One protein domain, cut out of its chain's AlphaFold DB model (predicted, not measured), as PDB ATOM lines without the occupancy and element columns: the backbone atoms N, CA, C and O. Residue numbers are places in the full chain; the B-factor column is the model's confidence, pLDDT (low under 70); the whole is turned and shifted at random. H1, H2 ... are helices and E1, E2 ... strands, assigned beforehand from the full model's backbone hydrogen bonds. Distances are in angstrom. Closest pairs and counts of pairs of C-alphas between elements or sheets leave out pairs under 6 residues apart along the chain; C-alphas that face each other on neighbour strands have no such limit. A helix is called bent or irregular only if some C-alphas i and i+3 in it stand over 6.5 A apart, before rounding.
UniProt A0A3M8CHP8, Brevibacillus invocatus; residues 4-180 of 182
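This is residues 4 to 180 of the 182 residues of a protein of Brevibacillus invocatus (UniProt A0A3M8CHP8). One seven-strand sheet folds back on itself into two leaves, E1 E7 E6 and E3 E4 E5, with the bent strand E2 as the hinge. Helix H4 lies over the second leaf along its strands, H3 runs beside H4 and H1 but is not on the sheet, H1 and H2 only graze the sheet, and the loop of residues 18 to 24 sticks out. The printed part has 177 residues, in the order E1 E2 H1 H2 E3 H3 E4 H4 E5 E6 E7, and the mixed sheet runs E1 E7 E6 E2 E3 E4 E5. The class is mixed, helices and strands, with under half of the residues, 88 of 177, in named elements. It is compact, with a radius of gyration of the C-alphas of 16.2 A and spans of 51 by 39 by 32 A.

The sheet is curled and twisted. E2, residues 42 to 52, bends by 94 degrees at residue 46. It is antiparallel to E6, residues 164 to 170 (N 44 to O 167, 2.9 A), and parallel to E3, residues 80 to 85 (N 83 to O 49, 2.9 A). E7, residues 173 to 179, forms a hairpin with E6 (N 166 to O 177, 2.9 A) and is antiparallel to edge strand E1, residues 4 to 7 (N 6 to O 176, 2.9 A). E4, residues 110 to 116, is parallel to E3 (N 84 to O 114, 2.8 A) and to edge strand E5, residues 144 to 148 (N 115 to O 145, 2.8 A). H4, residues 129 to 140, is over E5 and only just over E4, with 3 C-alphas there, at a height over the sheet of 9.7 A. It runs along the strands, at 15 degrees to E5 on the local plane. With residues 91 to 95 alone, H3, residues 91 to 103, touches H4, at C-alphas Thr 91 and Ala 129, 5.4 A apart, with a shallow tilt of 16 degrees, the same way. H1, residues 53 to 59, touches H3, the closest C-alphas being Arg 57 and Ser 97 at 6.2 A; its residues 53 to 56 only graze the sheet. H2, residues 67 to 75, only grazes it too. E2, H1 H2, E3; E3, H3, E4; and E4, H4, E5 are strand-helix-strand units, parallel neighbour strands with helices between, each with a right-handed crossover. Every O i to N i+4 pair is within hydrogen-bond range in H2, H3 and H4; H1 has 1 of 3, and 3 of 4 O i to N i+3 pairs.

E1 begins at C-alpha 4 (191.124, 178.246, 135.830), and E7 ends at C-alpha 179 (197.592, 176.894, 135.690). E2 spans 23.0 A, E6 20.2 A, E7 20.1 A and H3 18.3 A.

The C-alphas of Asn 20 and Lys 72 are the farthest apart, at 51.8 A. The printed part has no cut. The links E1 to E2, E4 to H4 and E5 to E6 are long. The mean pLDDT of the printed part is 95.4, and no printed residue is under 70.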
ATOM      1  N   HIS A   4     192.332 177.556 135.397       96.19
ATOM      2  CA  HIS A   4     191.124 178.246 135.830       96.19
ATOM      3  C   HIS A   4     191.251 179.736 135.509       96.19
ATOM      4  O   HIS A   4     192.206 180.377 135.945       96.19
ATOM      5  N   LEU A   5     190.309 180.275 134.731       98.19
ATOM      6  CA  LEU A   5     190.251 181.694 134.374       98.19
ATOM      7  C   LEU A   5     189.202 182.396 135.235       98.19
ATOM      8  O   LEU A   5     188.058 181.955 135.297       98.19
ATOM      9  N   GLN A   6     189.592 183.503 135.857       98.19
ATOM     10  CA  GLN A   6     188.715 184.386 136.621       98.19
ATOM     11  C   GLN A   6     188.752 185.793 136.042       98.19
ATOM     12  O   GLN A   6     189.747 186.209 135.446       98.19
ATOM     13  N   HIS A   7     187.668 186.525 136.263       98.44
ATOM     14  CA  HIS A   7     187.505 187.913 135.853       98.44
ATOM     15  C   HIS A   7     187.230 188.767 137.087       98.44
ATOM     16  O   HIS A   7     186.621 188.280 138.042       98.44
ATOM     17  N   SER A   8     187.646 190.031 137.053       97.94
ATOM     18  CA  SER A   8     187.187 191.022 138.026       97.94
ATOM     19  C   SER A   8     185.657 191.070 138.036       97.94
ATOM     20  O   SER A   8     185.020 190.979 136.979       97.94
ATOM     21  N   SER A   9     185.059 191.230 139.212       97.62
ATOM     22  CA  SER A   9     183.622 191.474 139.329       97.62
ATOM     23  C   SER A   9     183.219 192.773 138.626       97.62
ATOM     24  O   SER A   9     184.054 193.601 138.268       97.62
ATOM     25  N   GLN A  10     181.917 192.952 138.400       97.12
ATOM     26  CA  GLN A  10     181.389 194.223 137.896       97.12
ATOM     27  C   GLN A  10     181.243 195.258 139.014       97.12
ATOM     28  O   GLN A  10     181.497 196.442 138.804       97.12
ATOM     29  N   LEU A  11     180.822 194.797 140.191       97.00
ATOM     30  CA  LEU A  11     180.538 195.619 141.352       97.00
ATOM     31  C   LEU A  11     181.081 194.934 142.615       97.00
ATOM     32  O   LEU A  11     181.107 193.703 142.680       97.00
ATOM     33  N   TYR A  12     181.417 195.724 143.631       96.06
ATOM     34  CA  TYR A  12     181.802 195.263 144.962       96.06
ATOM     35  C   TYR A  12     180.901 195.860 146.046       96.06
ATOM     36  O   TYR A  12     180.212 196.863 145.840       96.06
ATOM     37  N   GLN A  13     180.888 195.222 147.214       94.06
ATOM     38  CA  GLN A  13     180.182 195.725 148.387       94.06
ATOM     39  C   GLN A  13     181.150 196.524 149.251       94.06
ATOM     40  O   GLN A  13     182.100 195.974 149.804       94.06
ATOM     41  N   LYS A  14     180.896 197.823 149.389       90.75
ATOM     42  CA  LYS A  14     181.771 198.719 150.151       90.75
ATOM     43  C   LYS A  14     181.627 198.557 151.661       90.75
ATOM     44  O   LYS A  14     182.617 198.603 152.382       90.75
ATOM     45  N   GLU A  15     180.399 198.379 152.135       87.88
ATOM     46  CA  GLU A  15     180.070 198.375 153.560       87.88
ATOM     47  C   GLU A  15     179.156 197.202 153.909       87.88
ATOM     48  O   GLU A  15     178.376 196.720 153.087       87.88
ATOM     49  N   TRP A  16     179.251 196.732 155.150       85.81
ATOM     50  CA  TRP A  16     178.367 195.704 155.684       85.81
ATOM     51  C   TRP A  16     177.227 196.343 156.469       85.81
ATOM     52  O   TRP A  16     177.464 197.102 157.407       85.81
ATOM     53  N   ASN A  17     175.986 195.984 156.137       84.88
ATOM     54  CA  ASN A  17     174.816 196.373 156.918       84.88
ATOM     55  C   ASN A  17     174.293 195.186 157.738       84.88
ATOM     56  O   ASN A  17     173.350 194.504 157.349       84.88
ATOM     57  N   PHE A  18     174.908 194.948 158.896       85.00
ATOM     58  CA  PHE A  18     174.492 193.867 159.799       85.00
ATOM     59  C   PHE A  18     173.134 194.120 160.467       85.00
ATOM     60  O   PHE A  18     172.494 193.178 160.929       85.00
ATOM     61  N   ALA A  19     172.687 195.379 160.524       87.62
ATOM     62  CA  ALA A  19     171.412 195.751 161.133       87.62
ATOM     63  C   ALA A  19     170.210 195.424 160.232       87.62
ATOM     64  O   ALA A  19     169.109 195.217 160.738       87.62
ATOM     65  N   ASN A  20     170.413 195.364 158.912       83.50
ATOM     66  CA  ASN A  20     169.378 195.034 157.939       83.50
ATOM     67  C   ASN A  20     169.822 193.847 157.066       83.50
ATOM     68  O   ASN A  20     170.313 194.055 155.951       83.50
ATOM     69  N   PRO A  21     169.689 192.604 157.567       78.31
ATOM     70  CA  PRO A  21     170.074 191.419 156.818       78.31
ATOM     71  C   PRO A  21     169.224 191.291 155.554       78.31
ATOM     72  O   PRO A  21     168.035 191.606 155.532       78.31
ATOM     73  N   SER A  22     169.836 190.796 154.489       78.56
ATOM     74  CA  SER A  22     169.211 190.708 153.174       78.56
ATOM     75  C   SER A  22     169.157 189.273 152.672       78.56
ATOM     76  O   SER A  22     169.993 188.461 153.070       78.56
ATOM     77  N   PRO A  23     168.219 188.951 151.763       82.69
ATOM     78  CA  PRO A  23     168.164 187.634 151.138       82.69
ATOM     79  C   PRO A  23     169.352 187.317 150.215       82.69
ATOM     80  O   PRO A  23     169.537 186.151 149.873       82.69
ATOM     81  N   CYS A  24     170.141 188.305 149.775       82.94
ATOM     82  CA  CYS A  24     171.322 188.071 148.939       82.94
ATOM     83  C   CYS A  24     172.620 188.086 149.760       82.94
ATOM     84  O   CYS A  24     172.748 188.847 150.717       82.94
ATOM     85  N   VAL A  25     173.587 187.253 149.355       83.94
ATOM     86  CA  VAL A  25     174.875 187.082 150.058       83.94
ATOM     87  C   VAL A  25     175.694 188.379 150.080       83.94
ATOM     88  O   VAL A  25     176.298 188.685 151.102       83.94
ATOM     89  N   PHE A  26     175.678 189.150 148.985       88.00
ATOM     90  CA  PHE A  26     176.376 190.436 148.872       88.00
ATOM     91  C   PHE A  26     175.449 191.553 148.371       88.00
ATOM     92  O   PHE A  26     174.598 191.326 147.507       88.00
ATOM     93  N   HIS A  27     175.665 192.769 148.871       90.12
ATOM     94  CA  HIS A  27     175.074 194.035 148.423       90.12
ATOM     95  C   HIS A  27     176.079 194.796 147.584       90.12
ATOM     96  O   HIS A  27     176.804 195.650 148.079       90.12
ATOM     97  N   LEU A  28     176.150 194.457 146.304       92.94
ATOM     98  CA  LEU A  28     177.100 195.104 145.412       92.94
ATOM     99  C   LEU A  28     176.616 196.522 145.083       92.94
ATOM    100  O   LEU A  28     175.531 196.691 144.528       92.94
ATOM    101  N   THR A  29     177.406 197.530 145.448       93.56
ATOM    102  CA  THR A  29     177.020 198.950 145.381       93.56
ATOM    103  C   THR A  29     177.961 199.789 144.532       93.56
ATOM    104  O   THR A  29     177.524 200.762 143.928       93.56
ATOM    105  N   GLU A  30     179.240 199.426 144.477       96.69
ATOM    106  CA  GLU A  30     180.288 200.248 143.874       96.69
ATOM    107  C   GLU A  30     180.908 199.556 142.661       96.69
ATOM    108  O   GLU A  30     181.051 198.334 142.685       96.69
ATOM    109  N   PRO A  31     181.321 200.291 141.615       97.56
ATOM    110  CA  PRO A  31     182.024 199.708 140.479       97.56
ATOM    111  C   PRO A  31     183.380 199.134 140.889       97.56
ATOM    112  O   PRO A  31     184.188 199.795 141.540       97.56
ATOM    113  N   THR A  32     183.650 197.910 140.448       98.06
ATOM    114  CA  THR A  32     184.963 197.280 140.590       98.06
ATOM    115  C   THR A  32     185.894 197.788 139.497       98.06
ATOM    116  O   THR A  32     185.598 197.641 138.311       98.06
ATOM    117  N   LEU A  33     187.036 198.356 139.891       97.94
ATOM    118  CA  LEU A  33     188.037 198.900 138.976       97.94
ATOM    119  C   LEU A  33     189.428 198.420 139.389       97.94
ATOM    120  O   LEU A  33     189.957 198.859 140.402       97.94
ATOM    121  N   TRP A  34     190.047 197.553 138.589       98.38
ATOM    122  CA  TRP A  34     191.449 197.187 138.800       98.38
ATOM    123  C   TRP A  34     192.319 198.303 138.239       98.38
ATOM    124  O   TRP A  34     192.223 198.651 137.059       98.38
ATOM    125  N   LYS A  35     193.149 198.905 139.080       98.38
ATOM    126  CA  LYS A  35     193.947 200.077 138.715       98.38
ATOM    127  C   LYS A  35     195.406 199.682 138.554       98.38
ATOM    128  O   LYS A  35     195.896 198.800 139.250       98.38
ATOM    129  N   THR A  36     196.105 200.339 137.637       98.31
ATOM    130  CA  THR A  36     197.544 200.160 137.424       98.31
ATOM    131  C   THR A  36     198.270 201.427 137.842       98.31
ATOM    132  O   THR A  36     197.794 202.533 137.585       98.31
ATOM    133  N   VAL A  37     199.436 201.281 138.472       97.69
ATOM    134  CA  VAL A  37     200.279 202.425 138.869       97.69
ATOM    135  C   VAL A  37     200.667 203.283 137.659       97.69
ATOM    136  O   VAL A  37     200.688 204.507 137.739       97.69
ATOM    137  N   THR A  38     200.924 202.659 136.510       93.81
ATOM    138  CA  THR A  38     201.299 203.355 135.269       93.81
ATOM    139  C   THR A  38     200.110 203.917 134.494       93.81
ATOM    140  O   THR A  38     200.320 204.592 133.491       93.81
ATOM    141  N   GLN A  39     198.871 203.623 134.909       93.88
ATOM    142  CA  GLN A  39     197.640 203.953 134.177       93.88
ATOM    143  C   GLN A  39     197.593 203.397 132.739       93.88
ATOM    144  O   GLN A  39     196.837 203.874 131.894       93.88
ATOM    145  N   THR A  40     198.385 202.363 132.455       95.12
ATOM    146  CA  THR A  40     198.404 201.657 131.169       95.12
ATOM    147  C   THR A  40     197.909 200.227 131.327       95.12
ATOM    148  O   THR A  40     197.784 199.717 132.443       95.12
ATOM    149  N   GLU A  41     197.659 199.564 130.196       97.69
ATOM    150  CA  GLU A  41     197.482 198.115 130.162       97.69
ATOM    151  C   GLU A  41     198.727 197.421 130.736       97.69
ATOM    152  O   GLU A  41     199.860 197.842 130.484       97.69
ATOM    153  N   VAL A  42     198.505 196.383 131.544       98.00
ATOM    154  CA  VAL A  42     199.560 195.603 132.202       98.00
ATOM    155  C   VAL A  42     199.315 194.122 131.953       98.00
ATOM    156  O   VAL A  42     198.198 193.634 132.132       98.00
ATOM    157  N   HIS A  43     200.385 193.411 131.600       98.12
ATOM    158  CA  HIS A  43     200.445 191.955 131.568       98.12
ATOM    159  C   HIS A  43     201.560 191.481 132.503       98.12
ATOM    160  O   HIS A  43     202.699 191.934 132.390       98.12
ATOM    161  N   MET A  44     201.241 190.571 133.417       98.00
ATOM    162  CA  MET A  44     202.183 189.983 134.371       98.00
ATOM    163  C   MET A  44     202.007 188.475 134.399       98.00
ATOM    164  O   MET A  44     200.897 187.971 134.257       98.00
ATOM    165  N   GLN A  45     203.096 187.754 134.634       98.06
ATOM    166  CA  GLN A  45     203.044 186.310 134.794       98.06
ATOM    167  C   GLN A  45     204.091 185.832 135.786       98.06
ATOM    168  O   GLN A  45     205.162 186.431 135.899       98.06
ATOM    169  N   GLY A  46     203.803 184.750 136.492       97.50
ATOM    170  CA  GLY A  46     204.738 184.171 137.446       97.50
ATOM    171  C   GLY A  46     204.078 183.175 138.378       97.50
ATOM    172  O   GLY A  46     202.862 182.965 138.345       97.50
ATOM    173  N   ARG A  47     204.887 182.566 139.239       97.31
ATOM    174  CA  ARG A  47     204.384 181.719 140.310       97.31
ATOM    175  C   ARG A  47     203.693 182.592 141.349       97.31
ATOM    176  O   ARG A  47     204.318 183.467 141.945       97.31
ATOM    177  N   LEU A  48     202.404 182.354 141.553       97.69
ATOM    178  CA  LEU A  48     201.594 183.151 142.455       97.69
ATOM    179  C   LEU A  48     201.967 182.844 143.908       97.69
ATOM    180  O   LEU A  48     201.911 181.684 144.320       97.69
ATOM    181  N   LEU A  49     202.326 183.869 144.675       97.69
ATOM    182  CA  LEU A  49     202.509 183.796 146.126       97.69
ATOM    183  C   LEU A  49     201.863 185.013 146.782       97.69
ATOM    184  O   LEU A  49     201.881 186.103 146.216       97.69
ATOM    185  N   GLY A  50     201.305 184.857 147.977       97.50
ATOM    186  CA  GLY A  50     200.626 185.972 148.609       97.50
ATOM    187  C   GLY A  50     199.634 185.623 149.701       97.50
ATOM    188  O   GLY A  50     199.590 184.500 150.215       97.50
ATOM    189  N   GLY A  51     198.845 186.635 150.061       97.25
ATOM    190  CA  GLY A  51     197.857 186.594 151.135       97.25
ATOM    191  C   GLY A  51     197.814 187.896 151.934       97.25
ATOM    192  O   GLY A  51     198.115 188.970 151.418       97.25
ATOM    193  N   CYS A  52     197.445 187.787 153.207       97.50
ATOM    194  CA  CYS A  52     197.348 188.917 154.125       97.50
ATOM    195  C   CYS A  52     198.736 189.448 154.511       97.50
ATOM    196  O   CYS A  52     199.532 188.712 155.103       97.50
ATOM    197  N   ILE A  53     199.040 190.715 154.218       97.62
ATOM    198  CA  ILE A  53     200.338 191.326 154.555       97.62
ATOM    199  C   ILE A  53     200.550 191.420 156.070       97.62
ATOM    200  O   ILE A  53     201.676 191.239 156.540       97.62
ATOM    201  N   ASP A  54     199.473 191.618 156.836       96.56
ATOM    202  CA  ASP A  54     199.469 191.632 158.299       96.56
ATOM    203  C   ASP A  54     200.041 190.328 158.872       96.56
ATOM    204  O   ASP A  54     200.744 190.352 159.880       96.56
ATOM    205  N   VAL A  55     199.802 189.202 158.188       96.44
ATOM    206  CA  VAL A  55     200.313 187.874 158.555       96.44
ATOM    207  C   VAL A  55     201.686 187.622 157.938       96.44
ATOM    208  O   VAL A  55     202.627 187.248 158.640       96.44
ATOM    209  N   ILE A  56     201.829 187.845 156.628       97.00
ATOM    210  CA  ILE A  56     203.042 187.512 155.866       97.00
ATOM    211  C   ILE A  56     204.274 188.221 156.426       97.00
ATOM    212  O   ILE A  56     205.343 187.614 156.506       97.00
ATOM    213  N   ARG A  57     204.141 189.475 156.874       96.12
ATOM    214  CA  ARG A  57     205.266 190.240 157.433       96.12
ATOM    215  C   ARG A  57     205.947 189.548 158.622       96.12
ATOM    216  O   ARG A  57     207.127 189.782 158.861       96.12
ATOM    217  N   HIS A  58     205.239 188.678 159.348       97.00
ATOM    218  CA  HIS A  58     205.789 187.934 160.482       97.00
ATOM    219  C   HIS A  58     206.644 186.729 160.068       97.00
ATOM    220  O   HIS A  58     207.393 186.205 160.890       97.00
ATOM    221  N   LEU A  59     206.575 186.305 158.805       97.06
ATOM    222  CA  LEU A  59     207.416 185.235 158.265       97.06
ATOM    223  C   LEU A  59     208.816 185.737 157.894       97.06
ATOM    224  O   LEU A  59     209.756 184.941 157.814       97.06
ATOM    225  N   VAL A  60     208.965 187.044 157.669       95.25
ATOM    226  CA  VAL A  60     210.207 187.662 157.200       95.25
ATOM    227  C   VAL A  60     211.319 187.471 158.233       95.25
ATOM    228  O   VAL A  60     211.208 187.908 159.375       95.25
ATOM    229  N   GLY A  61     212.415 186.831 157.816       91.75
ATOM    230  CA  GLY A  61     213.552 186.527 158.693       91.75
ATOM    231  C   GLY A  61     213.381 185.259 159.538       91.75
ATOM    232  O   GLY A  61     214.250 184.955 160.351       91.75
ATOM    233  N   THR A  62     212.297 184.503 159.341       96.44
ATOM    234  CA  THR A  62     212.080 183.195 159.978       96.44
ATOM    235  C   THR A  62     212.356 182.050 158.995       96.44
ATOM    236  O   THR A  62     212.273 182.260 157.783       96.44
ATOM    237  N   PRO A  63     212.596 180.813 159.472       94.88
ATOM    238  CA  PRO A  63     212.727 179.642 158.597       94.88
ATOM    239  C   PRO A  63     211.491 179.357 157.727       94.88
ATOM    240  O   PRO A  63     211.599 178.694 156.702       94.88
ATOM    241  N   TYR A  64     210.317 179.865 158.112       95.12
ATOM    242  CA  TYR A  64     209.070 179.698 157.360       95.12
ATOM    243  C   TYR A  64     208.936 180.684 156.187       95.12
ATOM    244  O   TYR A  64     208.046 180.530 155.357       95.12
ATOM    245  N   GLY A  65     209.816 181.687 156.116       95.00
ATOM    246  CA  GLY A  65     209.899 182.679 155.045       95.00
ATOM    247  C   GLY A  65     211.117 182.504 154.133       95.00
ATOM    248  O   GLY A  65     211.562 183.487 153.541       95.00
ATOM    249  N   ASP A  66     211.701 181.300 154.049       94.25
ATOM    250  CA  ASP A  66     212.899 181.028 153.239       94.25
ATOM    251  C   ASP A  66     212.587 180.952 151.732       94.25
ATOM    252  O   ASP A  66     212.582 179.896 151.090       94.25
ATOM    253  N   LEU A  67     212.326 182.122 151.150       92.56
ATOM    254  CA  LEU A  67     212.047 182.263 149.725       92.56
ATOM    255  C   LEU A  67     213.253 181.936 148.849       92.56
ATOM    256  O   LEU A  67     213.068 181.481 147.725       92.56
ATOM    257  N   LYS A  68     214.481 182.137 149.335       90.56
ATOM    258  CA  LYS A  68     215.689 181.829 148.555       90.56
ATOM    259  C   LYS A  68     215.811 180.327 148.338       90.56
ATOM    260  O   LYS A  68     216.063 179.888 147.215       90.56
ATOM    261  N   HIS A  69     215.586 179.537 149.387       93.12
ATOM    262  CA  HIS A  69     215.488 178.090 149.251       93.12
ATOM    263  C   HIS A  69     214.329 177.703 148.331       93.12
ATOM    264  O   HIS A  69     214.527 176.876 147.438       93.12
ATOM    265  N   PHE A  70     213.154 178.317 148.506       92.31
ATOM    266  CA  PHE A  70     211.980 177.998 147.699       92.31
ATOM    267  C   PHE A  70     212.210 178.237 146.194       92.31
ATOM    268  O   PHE A  70     212.033 177.327 145.385       92.31
ATOM    269  N   GLN A  71     212.687 179.427 145.822       91.62
ATOM    270  CA  GLN A  71     212.984 179.793 144.434       91.62
ATOM    271  C   GLN A  71     213.990 178.827 143.800       91.62
ATOM    272  O   GLN A  71     213.729 178.265 142.736       91.62
ATOM    273  N   LYS A  72     215.100 178.559 144.501       91.56
ATOM    274  CA  LYS A  72     216.185 177.707 144.001       91.56
ATOM    275  C   LYS A  72     215.753 176.265 143.727       91.56
ATOM    276  O   LYS A  72     216.245 175.661 142.779       91.56
ATOM    277  N   HIS A  73     214.900 175.688 144.572       93.06
ATOM    278  CA  HIS A  73     214.592 174.254 144.508       93.06
ATOM    279  C   HIS A  73     213.266 173.941 143.814       93.06
ATOM    280  O   HIS A  73     213.121 172.838 143.290       93.06
ATOM    281  N   PHE A  74     212.315 174.881 143.790       91.38
ATOM    282  CA  PHE A  74     210.956 174.604 143.316       91.38
ATOM    283  C   PHE A  74     210.529 175.436 142.108       91.38
ATOM    284  O   PHE A  74     209.689 174.961 141.351       91.38
ATOM    285  N   LEU A  75     211.088 176.633 141.890       90.19
ATOM    286  CA  LEU A  75     210.572 177.535 140.849       90.19
ATOM    287  C   LEU A  75     211.255 177.422 139.491       90.19
ATOM    288  O   LEU A  75     210.710 177.946 138.532       90.19
ATOM    289  N   ARG A  76     212.392 176.723 139.367       85.69
ATOM    290  CA  ARG A  76     213.117 176.576 138.081       85.69
ATOM    291  C   ARG A  76     213.269 177.918 137.336       85.69
ATOM    292  O   ARG A  76     212.984 178.003 136.147       85.69
ATOM    293  N   ASP A  77     213.669 178.958 138.066       85.44
ATOM    294  CA  ASP A  77     213.825 180.339 137.580       85.44
ATOM    295  C   ASP A  77     212.526 181.056 137.146       85.44
ATOM    296  O   ASP A  77     212.582 182.158 136.596       85.44
ATOM    297  N   GLU A  78     211.342 180.496 137.420       93.38
ATOM    298  CA  GLU A  78     210.082 181.228 137.272       93.38
ATOM    299  C   GLU A  78     210.030 182.419 138.244       93.38
ATOM    300  O   GLU A  78     210.293 182.249 139.442       93.38
ATOM    301  N   PRO A  79     209.637 183.619 137.773       96.56
ATOM    302  CA  PRO A  79     209.501 184.769 138.648       96.56
ATOM    303  C   PRO A  79     208.298 184.613 139.580       96.56
ATOM    304  O   PRO A  79     207.308 183.961 139.237       96.56
ATOM    305  N   ILE A  80     208.349 185.267 140.739       98.06
ATOM    306  CA  ILE A  80     207.213 185.322 141.662       98.06
ATOM    307  C   ILE A  80     206.286 186.474 141.266       98.06
ATOM    308  O   ILE A  80     206.719 187.622 141.133       98.06
ATOM    309  N   LEU A  81     204.996 186.173 141.139       98.62
ATOM    310  CA  LEU A  81     203.931 187.167 141.054       98.62
ATOM    311  C   LEU A  81     203.284 187.288 142.434       98.62
ATOM    312  O   LEU A  81     202.619 186.356 142.895       98.62
ATOM    313  N   TRP A  82     203.494 188.419 143.102       98.69
ATOM    314  CA  TRP A  82     202.960 188.617 144.445       98.69
ATOM    315  C   TRP A  82     201.512 189.092 144.411       98.69
ATOM    316  O   TRP A  82     201.138 189.913 143.575       98.69
ATOM    317  N   TYR A  83     200.715 188.645 145.377       98.62
ATOM    318  CA  TYR A  83     199.476 189.317 145.743       98.62
ATOM    319  C   TYR A  83     199.432 189.588 147.244       98.62
ATOM    320  O   TYR A  83     199.739 188.722 148.061       98.62
ATOM    321  N   PHE A  84     199.028 190.790 147.623       98.38
ATOM    322  CA  PHE A  84     198.862 191.163 149.016       98.38
ATOM    323  C   PHE A  84     197.494 191.766 149.231       98.38
ATOM    324  O   PHE A  84     197.034 192.584 148.444       98.38
ATOM    325  N   GLU A  85     196.869 191.412 150.336       95.75
ATOM    326  CA  GLU A  85     195.731 192.147 150.864       95.75
ATOM    327  C   GLU A  85     196.083 192.676 152.255       95.75
ATOM    328  O   GLU A  85     196.887 192.072 152.967       95.75
ATOM    329  N   ASN A  86     195.550 193.846 152.589       96.06
ATOM    330  CA  ASN A  86     195.802 194.543 153.843       96.06
ATOM    331  C   ASN A  86     194.530 194.517 154.688       96.06
ATOM    332  O   ASN A  86     193.490 194.982 154.217       96.06
ATOM    333  N   CYS A  87     194.600 194.005 155.914       93.12
ATOM    334  CA  CYS A  87     193.428 193.896 156.778       93.12
ATOM    335  C   CYS A  87     193.299 195.079 157.737       93.12
ATOM    336  O   CYS A  87     192.202 195.617 157.881       93.12
ATOM    337  N   GLU A  88     194.401 195.499 158.372       94.44
ATOM    338  CA  GLU A  88     194.348 196.472 159.471       94.44
ATOM    339  C   GLU A  88     195.465 197.528 159.441       94.44
ATOM    340  O   GLU A  88     195.422 198.496 160.209       94.44
ATOM    341  N   LEU A  89     196.471 197.399 158.566       95.88
ATOM    342  CA  LEU A  89     197.608 198.322 158.564       95.88
ATOM    343  C   LEU A  89     197.236 199.675 157.957       95.88
ATOM    344  O   LEU A  89     196.839 199.764 156.798       95.88
ATOM    345  N   LYS A  90     197.499 200.757 158.695       95.81
ATOM    346  CA  LYS A  90     197.494 202.113 158.126       95.81
ATOM    347  C   LYS A  90     198.619 202.271 157.105       95.81
ATOM    348  O   LYS A  90     199.614 201.544 157.155       95.81
ATOM    349  N   THR A  91     198.528 203.280 156.237       96.38
ATOM    350  CA  THR A  91     199.480 203.483 155.128       96.38
ATOM    351  C   THR A  91     200.954 203.433 155.556       96.38
ATOM    352  O   THR A  91     201.760 202.758 154.918       96.38
ATOM    353  N   ALA A  92     201.326 204.095 156.658       96.50
ATOM    354  CA  ALA A  92     202.713 204.094 157.133       96.50
ATOM    355  C   ALA A  92     203.193 202.696 157.580       96.50
ATOM    356  O   ALA A  92     204.341 202.319 157.334       96.50
ATOM    357  N   ASP A  93     202.314 201.902 158.198       97.19
ATOM    358  CA  ASP A  93     202.613 200.535 158.631       97.19
ATOM    359  C   ASP A  93     202.697 199.568 157.451       97.19
ATOM    360  O   ASP A  93     203.597 198.719 157.415       97.19
ATOM    361  N   LEU A  94     201.814 199.732 156.463       97.94
ATOM    362  CA  LEU A  94     201.875 199.018 155.192       97.94
ATOM    363  C   LEU A  94     203.215 199.290 154.500       97.94
ATOM    364  O   LEU A  94     203.948 198.352 154.178       97.94
ATOM    365  N   ARG A  95     203.591 200.567 154.351       97.94
ATOM    366  CA  ARG A  95     204.865 200.969 153.743       97.94
ATOM    367  C   ARG A  95     206.056 200.358 154.466       97.94
ATOM    368  O   ARG A  95     206.924 199.768 153.827       97.94
ATOM    369  N   ARG A  96     206.096 200.458 155.795       97.75
ATOM    370  CA  ARG A  96     207.177 199.889 156.611       97.75
ATOM    371  C   ARG A  96     207.278 198.371 156.453       97.75
ATOM    372  O   ARG A  96     208.388 197.854 156.348       97.75
ATOM    373  N   SER A  97     206.142 197.678 156.382       98.19
ATOM    374  CA  SER A  97     206.101 196.230 156.149       98.19
ATOM    375  C   SER A  97     206.677 195.884 154.772       98.19
ATOM    376  O   SER A  97     207.563 195.040 154.671       98.19
ATOM    377  N   LEU A  98     206.270 196.593 153.716       98.38
ATOM    378  CA  LEU A  98     206.789 196.388 152.358       98.38
ATOM    379  C   LEU A  98     208.291 196.691 152.245       98.38
ATOM    380  O   LEU A  98     209.019 195.951 151.585       98.38
ATOM    381  N   VAL A  99     208.782 197.725 152.935       98.06
ATOM    382  CA  VAL A  99     210.223 198.014 153.025       98.06
ATOM    383  C   VAL A  99     210.969 196.859 153.696       98.06
ATOM    384  O   VAL A  99     212.021 196.456 153.207       98.06
ATOM    385  N   GLN A 100     210.427 196.281 154.770       97.75
ATOM    386  CA  GLN A 100     211.029 195.118 155.424       97.75
ATOM    387  C   GLN A 100     211.102 193.906 154.482       97.75
ATOM    388  O   GLN A 100     212.158 193.281 154.391       97.75
ATOM    389  N   LEU A 101     210.022 193.600 153.752       97.75
ATOM    390  CA  LEU A 101     210.008 192.530 152.745       97.75
ATOM    391  C   LEU A 101     211.086 192.767 151.677       97.75
ATOM    392  O   LEU A 101     211.880 191.870 151.384       97.75
ATOM    393  N   LYS A 102     211.166 193.992 151.143       97.56
ATOM    394  CA  LYS A 102     212.179 194.387 150.156       97.56
ATOM    395  C   LYS A 102     213.597 194.177 150.682       97.56
ATOM    396  O   LYS A 102     214.399 193.530 150.020       97.56
ATOM    397  N   LEU A 103     213.907 194.695 151.872       96.56
ATOM    398  CA  LEU A 103     215.238 194.575 152.479       96.56
ATOM    399  C   LEU A 103     215.618 193.118 152.785       96.56
ATOM    400  O   LEU A 103     216.798 192.778 152.777       96.56
ATOM    401  N   ALA A 104     214.631 192.256 153.021       96.19
ATOM    402  CA  ALA A 104     214.830 190.822 153.197       96.19
ATOM    403  C   ALA A 104     214.934 190.034 151.872       96.19
ATOM    404  O   ALA A 104     215.099 188.814 151.914       96.19
ATOM    405  N   GLY A 105     214.842 190.696 150.713       95.56
ATOM    406  CA  GLY A 105     214.936 190.066 149.390       95.56
ATOM    407  C   GLY A 105     213.670 189.326 148.949       95.56
ATOM    408  O   GLY A 105     213.733 188.441 148.103       95.56
ATOM    409  N   TRP A 106     212.499 189.645 149.513       96.81
ATOM    410  CA  TRP A 106     211.241 188.974 149.136       96.81
ATOM    411  C   TRP A 106     210.766 189.317 147.719       96.81
ATOM    412  O   TRP A 106     209.987 188.570 147.129       96.81
ATOM    413  N   PHE A 107     211.240 190.437 147.171       97.50
ATOM    414  CA  PHE A 107     210.925 190.880 145.812       97.50
ATOM    415  C   PHE A 107     212.028 190.550 144.797       97.50
ATOM    416  O   PHE A 107     211.938 190.970 143.643       97.50
ATOM    417  N   ASP A 108     213.043 189.779 145.197       94.19
ATOM    418  CA  ASP A 108     214.043 189.252 144.269       94.19
ATOM    419  C   ASP A 108     213.339 188.338 143.248       94.19
ATOM    420  O   ASP A 108     212.519 187.500 143.625       94.19
ATOM    421  N   HIS A 109     213.636 188.519 141.955       94.88
ATOM    422  CA  HIS A 109     212.979 187.814 140.840       94.88
ATOM    423  C   HIS A 109     211.442 187.941 140.822       94.88
ATOM    424  O   HIS A 109     210.726 187.029 140.406       94.88
ATOM    425  N   CYS A 110     210.915 189.087 141.254       96.88
ATOM    426  CA  CYS A 110     209.494 189.394 141.158       96.88
ATOM    427  C   CYS A 110     209.118 189.933 139.766       96.88
ATOM    428  O   CYS A 110     209.812 190.792 139.225       96.88
ATOM    429  N   SER A 111     208.008 189.462 139.192       98.19
ATOM    430  CA  SER A 111     207.477 189.963 137.913       98.19
ATOM    431  C   SER A 111     206.391 191.031 138.059       98.19
ATOM    432  O   SER A 111     206.033 191.677 137.075       98.19
ATOM    433  N   GLY A 112     205.863 191.223 139.268       98.50
ATOM    434  CA  GLY A 112     204.835 192.212 139.566       98.50
ATOM    435  C   GLY A 112     204.127 191.955 140.892       98.50
ATOM    436  O   GLY A 112     204.321 190.917 141.533       98.50
ATOM    437  N   ILE A 113     203.301 192.917 141.308       98.81
ATOM    438  CA  ILE A 113     202.553 192.847 142.570       98.81
ATOM    439  C   ILE A 113     201.094 193.248 142.347       98.81
ATOM    440  O   ILE A 113     200.797 194.242 141.685       98.81
ATOM    441  N   LEU A 114     200.182 192.477 142.931       98.81
ATOM    442  CA  LEU A 114     198.756 192.762 143.011       98.81
ATOM    443  C   LEU A 114     198.391 193.183 144.439       98.81
ATOM    444  O   LEU A 114     198.684 192.448 145.379       98.81
ATOM    445  N   PHE A 115     197.704 194.308 144.618       98.62
ATOM    446  CA  PHE A 115     197.166 194.728 145.912       98.62
ATOM    447  C   PHE A 115     195.641 194.642 145.943       98.62
ATOM    448  O   PHE A 115     194.939 195.265 145.143       98.62
ATOM    449  N   GLY A 116     195.130 193.867 146.893       98.00
ATOM    450  CA  GLY A 116     193.716 193.739 147.192       98.00
ATOM    451  C   GLY A 116     193.103 195.044 147.677       98.00
ATOM    452  O   GLY A 116     193.750 195.856 148.346       98.00
ATOM    453  N   ARG A 117     191.828 195.239 147.343       96.69
ATOM    454  CA  ARG A 117     191.010 196.311 147.903       96.69
ATOM    455  C   ARG A 117     190.941 196.180 149.419       96.69
ATOM    456  O   ARG A 117     190.662 195.106 149.947       96.69
ATOM    457  N   SER A 118     191.151 197.290 150.120       94.88
ATOM    458  CA  SER A 118     191.175 197.294 151.580       94.88
ATOM    459  C   SER A 118     190.614 198.589 152.171       94.88
ATOM    460  O   SER A 118     191.007 199.672 151.726       94.88
ATOM    461  N   PRO A 119     189.760 198.503 153.212       90.25
ATOM    462  CA  PRO A 119     189.331 199.663 153.988       90.25
ATOM    463  C   PRO A 119     190.411 200.156 154.972       90.25
ATOM    464  O   PRO A 119     190.286 201.255 155.510       90.25
ATOM    465  N   ALA A 120     191.467 199.372 155.215       91.75
ATOM    466  CA  ALA A 120     192.529 199.694 156.170       91.75
ATOM    467  C   ALA A 120     193.550 200.704 155.652       91.75
ATOM    468  O   ALA A 120     194.301 201.271 156.443       91.75
ATOM    469  N   ASN A 121     193.535 200.977 154.344       90.56
ATOM    470  CA  ASN A 121     194.404 201.920 153.636       90.56
ATOM    471  C   ASN A 121     194.127 203.399 154.000       90.56
ATOM    472  O   ASN A 121     194.097 204.275 153.137       90.56
ATOM    473  N   GLN A 122     193.898 203.681 155.283       92.31
ATOM    474  CA  GLN A 122     193.704 205.014 155.824       92.31
ATOM    475  C   GLN A 122     195.004 205.817 155.696       92.31
ATOM    476  O   GLN A 122     196.034 205.386 156.237       92.31
ATOM    477  N   PRO A 123     194.961 206.987 155.033       94.25
ATOM    478  CA  PRO A 123     196.111 207.868 154.908       94.25
ATOM    479  C   PRO A 123     196.690 208.280 156.262       94.25
ATOM    480  O   PRO A 123     195.977 208.409 157.262       94.25
ATOM    481  N   VAL A 124     198.000 208.521 156.284       94.56
ATOM    482  CA  VAL A 124     198.675 209.183 157.405       94.56
ATOM    483  C   VAL A 124     199.101 210.554 156.906       94.56
ATOM    484  O   VAL A 124     200.011 210.650 156.088       94.56
ATOM    485  N   GLN A 125     198.420 211.600 157.385       93.38
ATOM    486  CA  GLN A 125     198.453 212.923 156.747       93.38
ATOM    487  C   GLN A 125     198.023 212.787 155.274       93.38
ATOM    488  O   GLN A 125     197.022 212.123 155.010       93.38
ATOM    489  N   ASP A 126     198.782 213.351 154.337       94.81
ATOM    490  CA  ASP A 126     198.488 213.284 152.903       94.81
ATOM    491  C   ASP A 126     199.128 212.068 152.207       94.81
ATOM    492  O   ASP A 126     199.021 211.936 150.995       94.81
ATOM    493  N   TYR A 127     199.788 211.167 152.952       97.00
ATOM    494  CA  TYR A 127     200.411 209.965 152.388       97.00
ATOM    495  C   TYR A 127     199.408 208.807 152.317       97.00
ATOM    496  O   TYR A 127     198.934 208.294 153.342       97.00
ATOM    497  N   THR A 128     199.087 208.388 151.097       97.81
ATOM    498  CA  THR A 128     198.055 207.404 150.753       97.81
ATOM    499  C   THR A 128     198.652 206.040 150.395       97.81
ATOM    500  O   THR A 128     199.845 205.900 150.138       97.81
ATOM    501  N   ALA A 129     197.819 204.995 150.359       97.06
ATOM    502  CA  ALA A 129     198.264 203.691 149.865       97.06
ATOM    503  C   ALA A 129     198.652 203.729 148.376       97.06
ATOM    504  O   ALA A 129     199.526 202.975 147.961       97.06
ATOM    505  N   GLU A 130     198.050 204.623 147.585       97.75
ATOM    506  CA  GLU A 130     198.438 204.819 146.186       97.75
ATOM    507  C   GLU A 130     199.880 205.337 146.097       97.75
ATOM    508  O   GLU A 130     200.662 204.787 145.323       97.75
ATOM    509  N   ASP A 131     200.284 206.273 146.965       98.19
ATOM    510  CA  ASP A 131     201.679 206.733 147.051       98.19
ATOM    511  C   ASP A 131     202.636 205.580 147.389       98.19
ATOM    512  O   ASP A 131     203.684 205.434 146.764       98.19
ATOM    513  N   VAL A 132     202.248 204.686 148.309       98.38
ATOM    514  CA  VAL A 132     203.027 203.476 148.635       98.38
ATOM    515  C   VAL A 132     203.228 202.589 147.407       98.38
ATOM    516  O   VAL A 132     204.323 202.057 147.206       98.38
ATOM    517  N   TYR A 133     202.188 202.407 146.592       98.38
ATOM    518  CA  TYR A 133     202.268 201.604 145.372       98.38
ATOM    519  C   TYR A 133     203.138 202.282 144.308       98.38
ATOM    520  O   TYR A 133     203.944 201.605 143.668       98.38
ATOM    521  N   HIS A 134     203.027 203.603 144.146       98.38
ATOM    522  CA  HIS A 134     203.886 204.384 143.255       98.38
ATOM    523  C   HIS A 134     205.362 204.282 143.663       98.38
ATOM    524  O   HIS A 134     206.197 203.911 142.832       98.38
ATOM    525  N   ASP A 135     205.672 204.516 144.940       98.25
ATOM    526  CA  ASP A 135     207.025 204.413 145.491       98.25
ATOM    527  C   ASP A 135     207.603 203.009 145.280       98.25
ATOM    528  O   ASP A 135     208.727 202.847 144.804       98.25
ATOM    529  N   LEU A 136     206.829 201.970 145.611       98.38
ATOM    530  CA  LEU A 136     207.284 200.588 145.503       98.38
ATOM    531  C   LEU A 136     207.523 200.176 144.045       98.38
ATOM    532  O   LEU A 136     208.526 199.525 143.755       98.38
ATOM    533  N   SER A 137     206.634 200.567 143.126       98.06
ATOM    534  CA  SER A 137     206.792 200.286 141.694       98.06
ATOM    535  C   SER A 137     208.038 200.967 141.130       98.06
ATOM    536  O   SER A 137     208.815 200.316 140.432       98.06
ATOM    537  N   ALA A 138     208.278 202.234 141.485       97.75
ATOM    538  CA  ALA A 138     209.461 202.979 141.060       97.75
ATOM    539  C   ALA A 138     210.758 202.376 141.619       97.75
ATOM    540  O   ALA A 138     211.750 202.246 140.911       97.75
ATOM    541  N   GLU A 139     210.749 201.962 142.883       97.50
ATOM    542  CA  GLU A 139     211.904 201.354 143.537       97.50
ATOM    543  C   GLU A 139     212.279 199.980 142.981       97.50
ATOM    544  O   GLU A 139     213.463 199.654 142.875       97.50
ATOM    545  N   LEU A 140     211.276 199.148 142.704       97.62
ATOM    546  CA  LEU A 140     211.465 197.774 142.246       97.62
ATOM    547  C   LEU A 140     211.546 197.668 140.721       97.62
ATOM    548  O   LEU A 140     212.026 196.658 140.221       97.62
ATOM    549  N   HIS A 141     211.116 198.701 139.994       97.06
ATOM    550  CA  HIS A 141     211.006 198.710 138.534       97.06
ATOM    551  C   HIS A 141     210.108 197.578 137.998       97.06
ATOM    552  O   HIS A 141     210.393 196.978 136.963       97.06
ATOM    553  N   ILE A 142     209.011 197.292 138.708       96.94
ATOM    554  CA  ILE A 142     208.028 196.262 138.343       96.94
ATOM    555  C   ILE A 142     206.614 196.849 138.260       96.94
ATOM    556  O   ILE A 142     206.305 197.821 138.963       96.94
ATOM    557  N   PRO A 143     205.730 196.262 137.437       97.81
ATOM    558  CA  PRO A 143     204.331 196.660 137.388       97.81
ATOM    559  C   PRO A 143     203.604 196.346 138.702       97.81
ATOM    560  O   PRO A 143     203.799 195.293 139.313       97.81
ATOM    561  N   ILE A 144     202.722 197.261 139.104       98.69
ATOM    562  CA  ILE A 144     201.830 197.086 140.251       98.69
ATOM    563  C   ILE A 144     200.389 197.361 139.824       98.69
ATOM    564  O   ILE A 144     200.083 198.393 139.215       98.69
ATOM    565  N   VAL A 145     199.510 196.423 140.169       98.75
ATOM    566  CA  VAL A 145     198.053 196.542 140.064       98.75
ATOM    567  C   VAL A 145     197.491 196.629 141.476       98.75
ATOM    568  O   VAL A 145     197.960 195.926 142.368       98.75
ATOM    569  N   TYR A 146     196.473 197.448 141.690       98.50
ATOM    570  CA  TYR A 146     195.814 197.576 142.983       98.50
ATOM    571  C   TYR A 146     194.296 197.683 142.840       98.50
ATOM    572  O   TYR A 146     193.763 197.758 141.729       98.50
ATOM    573  N   ASP A 147     193.614 197.670 143.988       97.75
ATOM    574  CA  ASP A 147     192.152 197.666 144.089       97.75
ATOM    575  C   ASP A 147     191.524 196.401 143.472       97.75
ATOM    576  O   ASP A 147     190.401 196.418 142.962       97.75
ATOM    577  N   ILE A 148     192.269 195.283 143.505       98.31
ATOM    578  CA  ILE A 148     191.793 194.002 142.977       98.31
ATOM    579  C   ILE A 148     190.777 193.346 143.916       98.31
ATOM    580  O   ILE A 148     190.724 193.635 145.114       98.31
ATOM    581  N   ASP A 149     190.022 192.398 143.373       97.62
ATOM    582  CA  ASP A 149     189.009 191.587 144.060       97.62
ATOM    583  C   ASP A 149     189.681 190.554 144.979       97.62
ATOM    584  O   ASP A 149     189.588 189.349 144.774       97.62
ATOM    585  N   CYS A 150     190.447 191.005 145.964       95.62
ATOM    586  CA  CYS A 150     191.176 190.157 146.897       95.62
ATOM    587  C   CYS A 150     191.182 190.805 148.281       95.62
ATOM    588  O   CYS A 150     191.342 192.019 148.393       95.62
ATOM    589  N   GLY A 151     191.032 189.985 149.322       90.75
ATOM    590  CA  GLY A 151     191.055 190.421 150.716       90.75
ATOM    591  C   GLY A 151     189.679 190.532 151.357       90.75
ATOM    592  O   GLY A 151     188.762 189.761 151.064       90.75
ATOM    593  N   HIS A 152     189.550 191.490 152.270       88.44
ATOM    594  CA  HIS A 152     188.426 191.600 153.203       88.44
ATOM    595  C   HIS A 152     187.172 192.283 152.626       88.44
ATOM    596  O   HIS A 152     186.155 192.383 153.313       88.44
ATOM    597  N   VAL A 153     187.214 192.727 151.364       92.75
ATOM    598  CA  VAL A 153     186.090 193.386 150.681       92.75
ATOM    599  C   VAL A 153     185.543 192.475 149.577       92.75
ATOM    600  O   VAL A 153     186.288 192.158 148.648       92.75
ATOM    601  N   PRO A 154     184.270 192.040 149.640       92.81
ATOM    602  CA  PRO A 154     183.721 191.123 148.651       92.81
ATOM    603  C   PRO A 154     183.252 191.841 147.371       92.81
ATOM    604  O   PRO A 154     182.872 193.016 147.421       92.81
ATOM    605  N   PRO A 155     183.183 191.125 146.235       94.19
ATOM    606  CA  PRO A 155     183.541 189.713 146.060       94.19
ATOM    607  C   PRO A 155     185.049 189.515 145.844       94.19
ATOM    608  O   PRO A 155     185.768 190.453 145.504       94.19
ATOM    609  N   GLN A 156     185.515 188.278 146.020       95.12
ATOM    610  CA  GLN A 156     186.920 187.910 145.865       95.12
ATOM    611  C   GLN A 156     187.134 186.899 144.736       95.12
ATOM    612  O   GLN A 156     186.355 185.959 144.571       95.12
ATOM    613  N   VAL A 157     188.237 187.048 144.002       96.75
ATOM    614  CA  VAL A 157     188.812 185.968 143.196       96.75
ATOM    615  C   VAL A 157     189.550 184.983 144.100       96.75
ATOM    616  O   VAL A 157     190.170 185.356 145.097       96.75
ATOM    617  N   THR A 158     189.536 183.707 143.728       96.50
ATOM    618  CA  THR A 158     190.283 182.666 144.436       96.50
ATOM    619  C   THR A 158     191.711 182.616 143.909       96.50
ATOM    620  O   THR A 158     191.931 182.227 142.760       96.50
ATOM    621  N   LEU A 159     192.681 182.991 144.740       97.50
ATOM    622  CA  LEU A 159     194.110 182.976 144.420       97.50
ATOM    623  C   LEU A 159     194.793 181.786 145.096       97.50
ATOM    624  O   LEU A 159     194.621 181.554 146.291       97.50
ATOM    625  N   ILE A 160     195.539 181.011 144.315       97.00
ATOM    626  CA  ILE A 160     196.130 179.744 144.731       97.00
ATOM    627  C   ILE A 160     197.648 179.889 144.750       97.00
ATOM    628  O   ILE A 160     198.299 179.892 143.704       97.00
ATOM    629  N   ASN A 161     198.210 179.965 145.957       96.50
ATOM    630  CA  ASN A 161     199.655 179.955 146.161       96.50
ATOM    631  C   ASN A 161     200.287 178.722 145.500       96.50
ATOM    632  O   ASN A 161     199.867 177.589 145.740       96.50
ATOM    633  N   GLY A 162     201.296 178.945 144.658       94.94
ATOM    634  CA  GLY A 162     201.979 177.901 143.901       94.94
ATOM    635  C   GLY A 162     201.375 177.589 142.527       94.94
ATOM    636  O   GLY A 162     201.972 176.810 141.788       94.94
ATOM    637  N   ALA A 163     200.253 178.186 142.118       96.50
ATOM    638  CA  ALA A 163     199.820 178.121 140.721       96.50
ATOM    639  C   ALA A 163     200.656 179.075 139.851       96.50
ATOM    640  O   ALA A 163     201.058 180.146 140.308       96.50
ATOM    641  N   PHE A 164     200.911 178.710 138.594       97.19
ATOM    642  CA  PHE A 164     201.436 179.672 137.628       97.19
ATOM    643  C   PHE A 164     200.287 180.571 137.182       97.19
ATOM    644  O   PHE A 164     199.253 180.065 136.743       97.19
ATOM    645  N   ALA A 165     200.440 181.880 137.328       98.12
ATOM    646  CA  ALA A 165     199.397 182.843 137.033       98.12
ATOM    647  C   ALA A 165     199.791 183.745 135.865       98.12
ATOM    648  O   ALA A 165     200.931 184.193 135.780       98.12
ATOM    649  N   GLU A 166     198.817 184.040 135.012       98.50
ATOM    650  CA  GLU A 166     198.876 185.067 133.972       98.50
ATOM    651  C   GLU A 166     197.784 186.094 134.279       98.50
ATOM    652  O   GLU A 166     196.610 185.737 134.440       98.50
ATOM    653  N   VAL A 167     198.174 187.360 134.394       98.75
ATOM    654  CA  VAL A 167     197.303 188.464 134.791       98.75
ATOM    655  C   VAL A 167     197.343 189.558 133.746       98.75
ATOM    656  O   VAL A 167     198.410 190.078 133.428       98.75
ATOM    657  N   THR A 168     196.162 189.954 133.285       98.75
ATOM    658  CA  THR A 168     195.982 191.088 132.377       98.75
ATOM    659  C   THR A 168     195.052 192.096 133.021       98.75
ATOM    660  O   THR A 168     193.991 191.721 133.528       98.75
ATOM    661  N   VAL A 169     195.429 193.371 132.974       98.69
ATOM    662  CA  VAL A 169     194.566 194.488 133.357       98.69
ATOM    663  C   VAL A 169     194.473 195.462 132.204       98.69
ATOM    664  O   VAL A 169     195.476 196.050 131.803       98.69
ATOM    665  N   LYS A 170     193.257 195.642 131.692       98.06
ATOM    666  CA  LYS A 170     192.946 196.532 130.575       98.06
ATOM    667  C   LYS A 170     191.607 197.206 130.826       98.06
ATOM    668  O   LYS A 170     190.664 196.536 131.229       98.06
ATOM    669  N   GLU A 171     191.522 198.516 130.583       96.44
ATOM    670  CA  GLU A 171     190.273 199.285 130.758       96.44
ATOM    671  C   GLU A 171     189.640 199.052 132.145       96.44
ATOM    672  O   GLU A 171     188.443 198.807 132.282       96.44
ATOM    673  N   ASN A 172     190.489 199.047 133.177       97.44
ATOM    674  CA  ASN A 172     190.144 198.753 134.570       97.44
ATOM    675  C   ASN A 172     189.500 197.383 134.848       97.44
ATOM    676  O   ASN A 172     188.983 197.154 135.941       97.44
ATOM    677  N   LYS A 173     189.568 196.448 133.897       98.06
ATOM    678  CA  LYS A 173     189.095 195.071 134.048       98.06
ATOM    679  C   LYS A 173     190.273 194.123 134.159       98.06
ATOM    680  O   LYS A 173     191.223 194.203 133.381       98.06
ATOM    681  N   GLY A 174     190.181 193.218 135.125       98.19
ATOM    682  CA  GLY A 174     191.195 192.213 135.397       98.19
ATOM    683  C   GLY A 174     190.806 190.836 134.881       98.19
ATOM    684  O   GLY A 174     189.646 190.428 134.979       98.19
ATOM    685  N   THR A 175     191.787 190.082 134.398       98.62
ATOM    686  CA  THR A 175     191.672 188.635 134.198       98.62
ATOM    687  C   THR A 175     192.849 187.929 134.838       98.62
ATOM    688  O   THR A 175     193.980 188.373 134.657       98.62
ATOM    689  N   ILE A 176     192.598 186.818 135.532       98.62
ATOM    690  CA  ILE A 176     193.639 185.966 136.117       98.62
ATOM    691  C   ILE A 176     193.410 184.533 135.656       98.62
ATOM    692  O   ILE A 176     192.408 183.912 136.023       98.62
ATOM    693  N   ARG A 177     194.349 183.988 134.884       98.56
ATOM    694  CA  ARG A 177     194.417 182.558 134.572       98.56
ATOM    695  C   ARG A 177     195.420 181.901 135.502       98.56
ATOM    696  O   ARG A 177     196.561 182.330 135.551       98.56
ATOM    697  N   GLN A 178     195.011 180.855 136.208       98.19
ATOM    698  CA  GLN A 178     195.886 180.050 137.061       98.19
ATOM    699  C   GLN A 178     196.026 178.654 136.471       98.19
ATOM    700  O   GLN A 178     195.015 177.994 136.233       98.19
ATOM    701  N   THR A 179     197.256 178.201 136.256       97.69
ATOM    702  CA  THR A 179     197.592 176.894 135.690       97.69
ATOM    703  C   THR A 179     198.419 176.094 136.691       97.69
ATOM    704  O   THR A 179     199.414 176.575 137.235       97.69
ATOM    705  N   PHE A 180     198.020 174.845 136.924       93.81
ATOM    706  CA  PHE A 180     198.739 173.931 137.811       93.81
ATOM    707  C   PHE A 180     199.833 173.219 137.018       93.81
ATOM    708  O   PHE A 180     199.605 172.168 136.412       93.81
TER     709      PHE A 180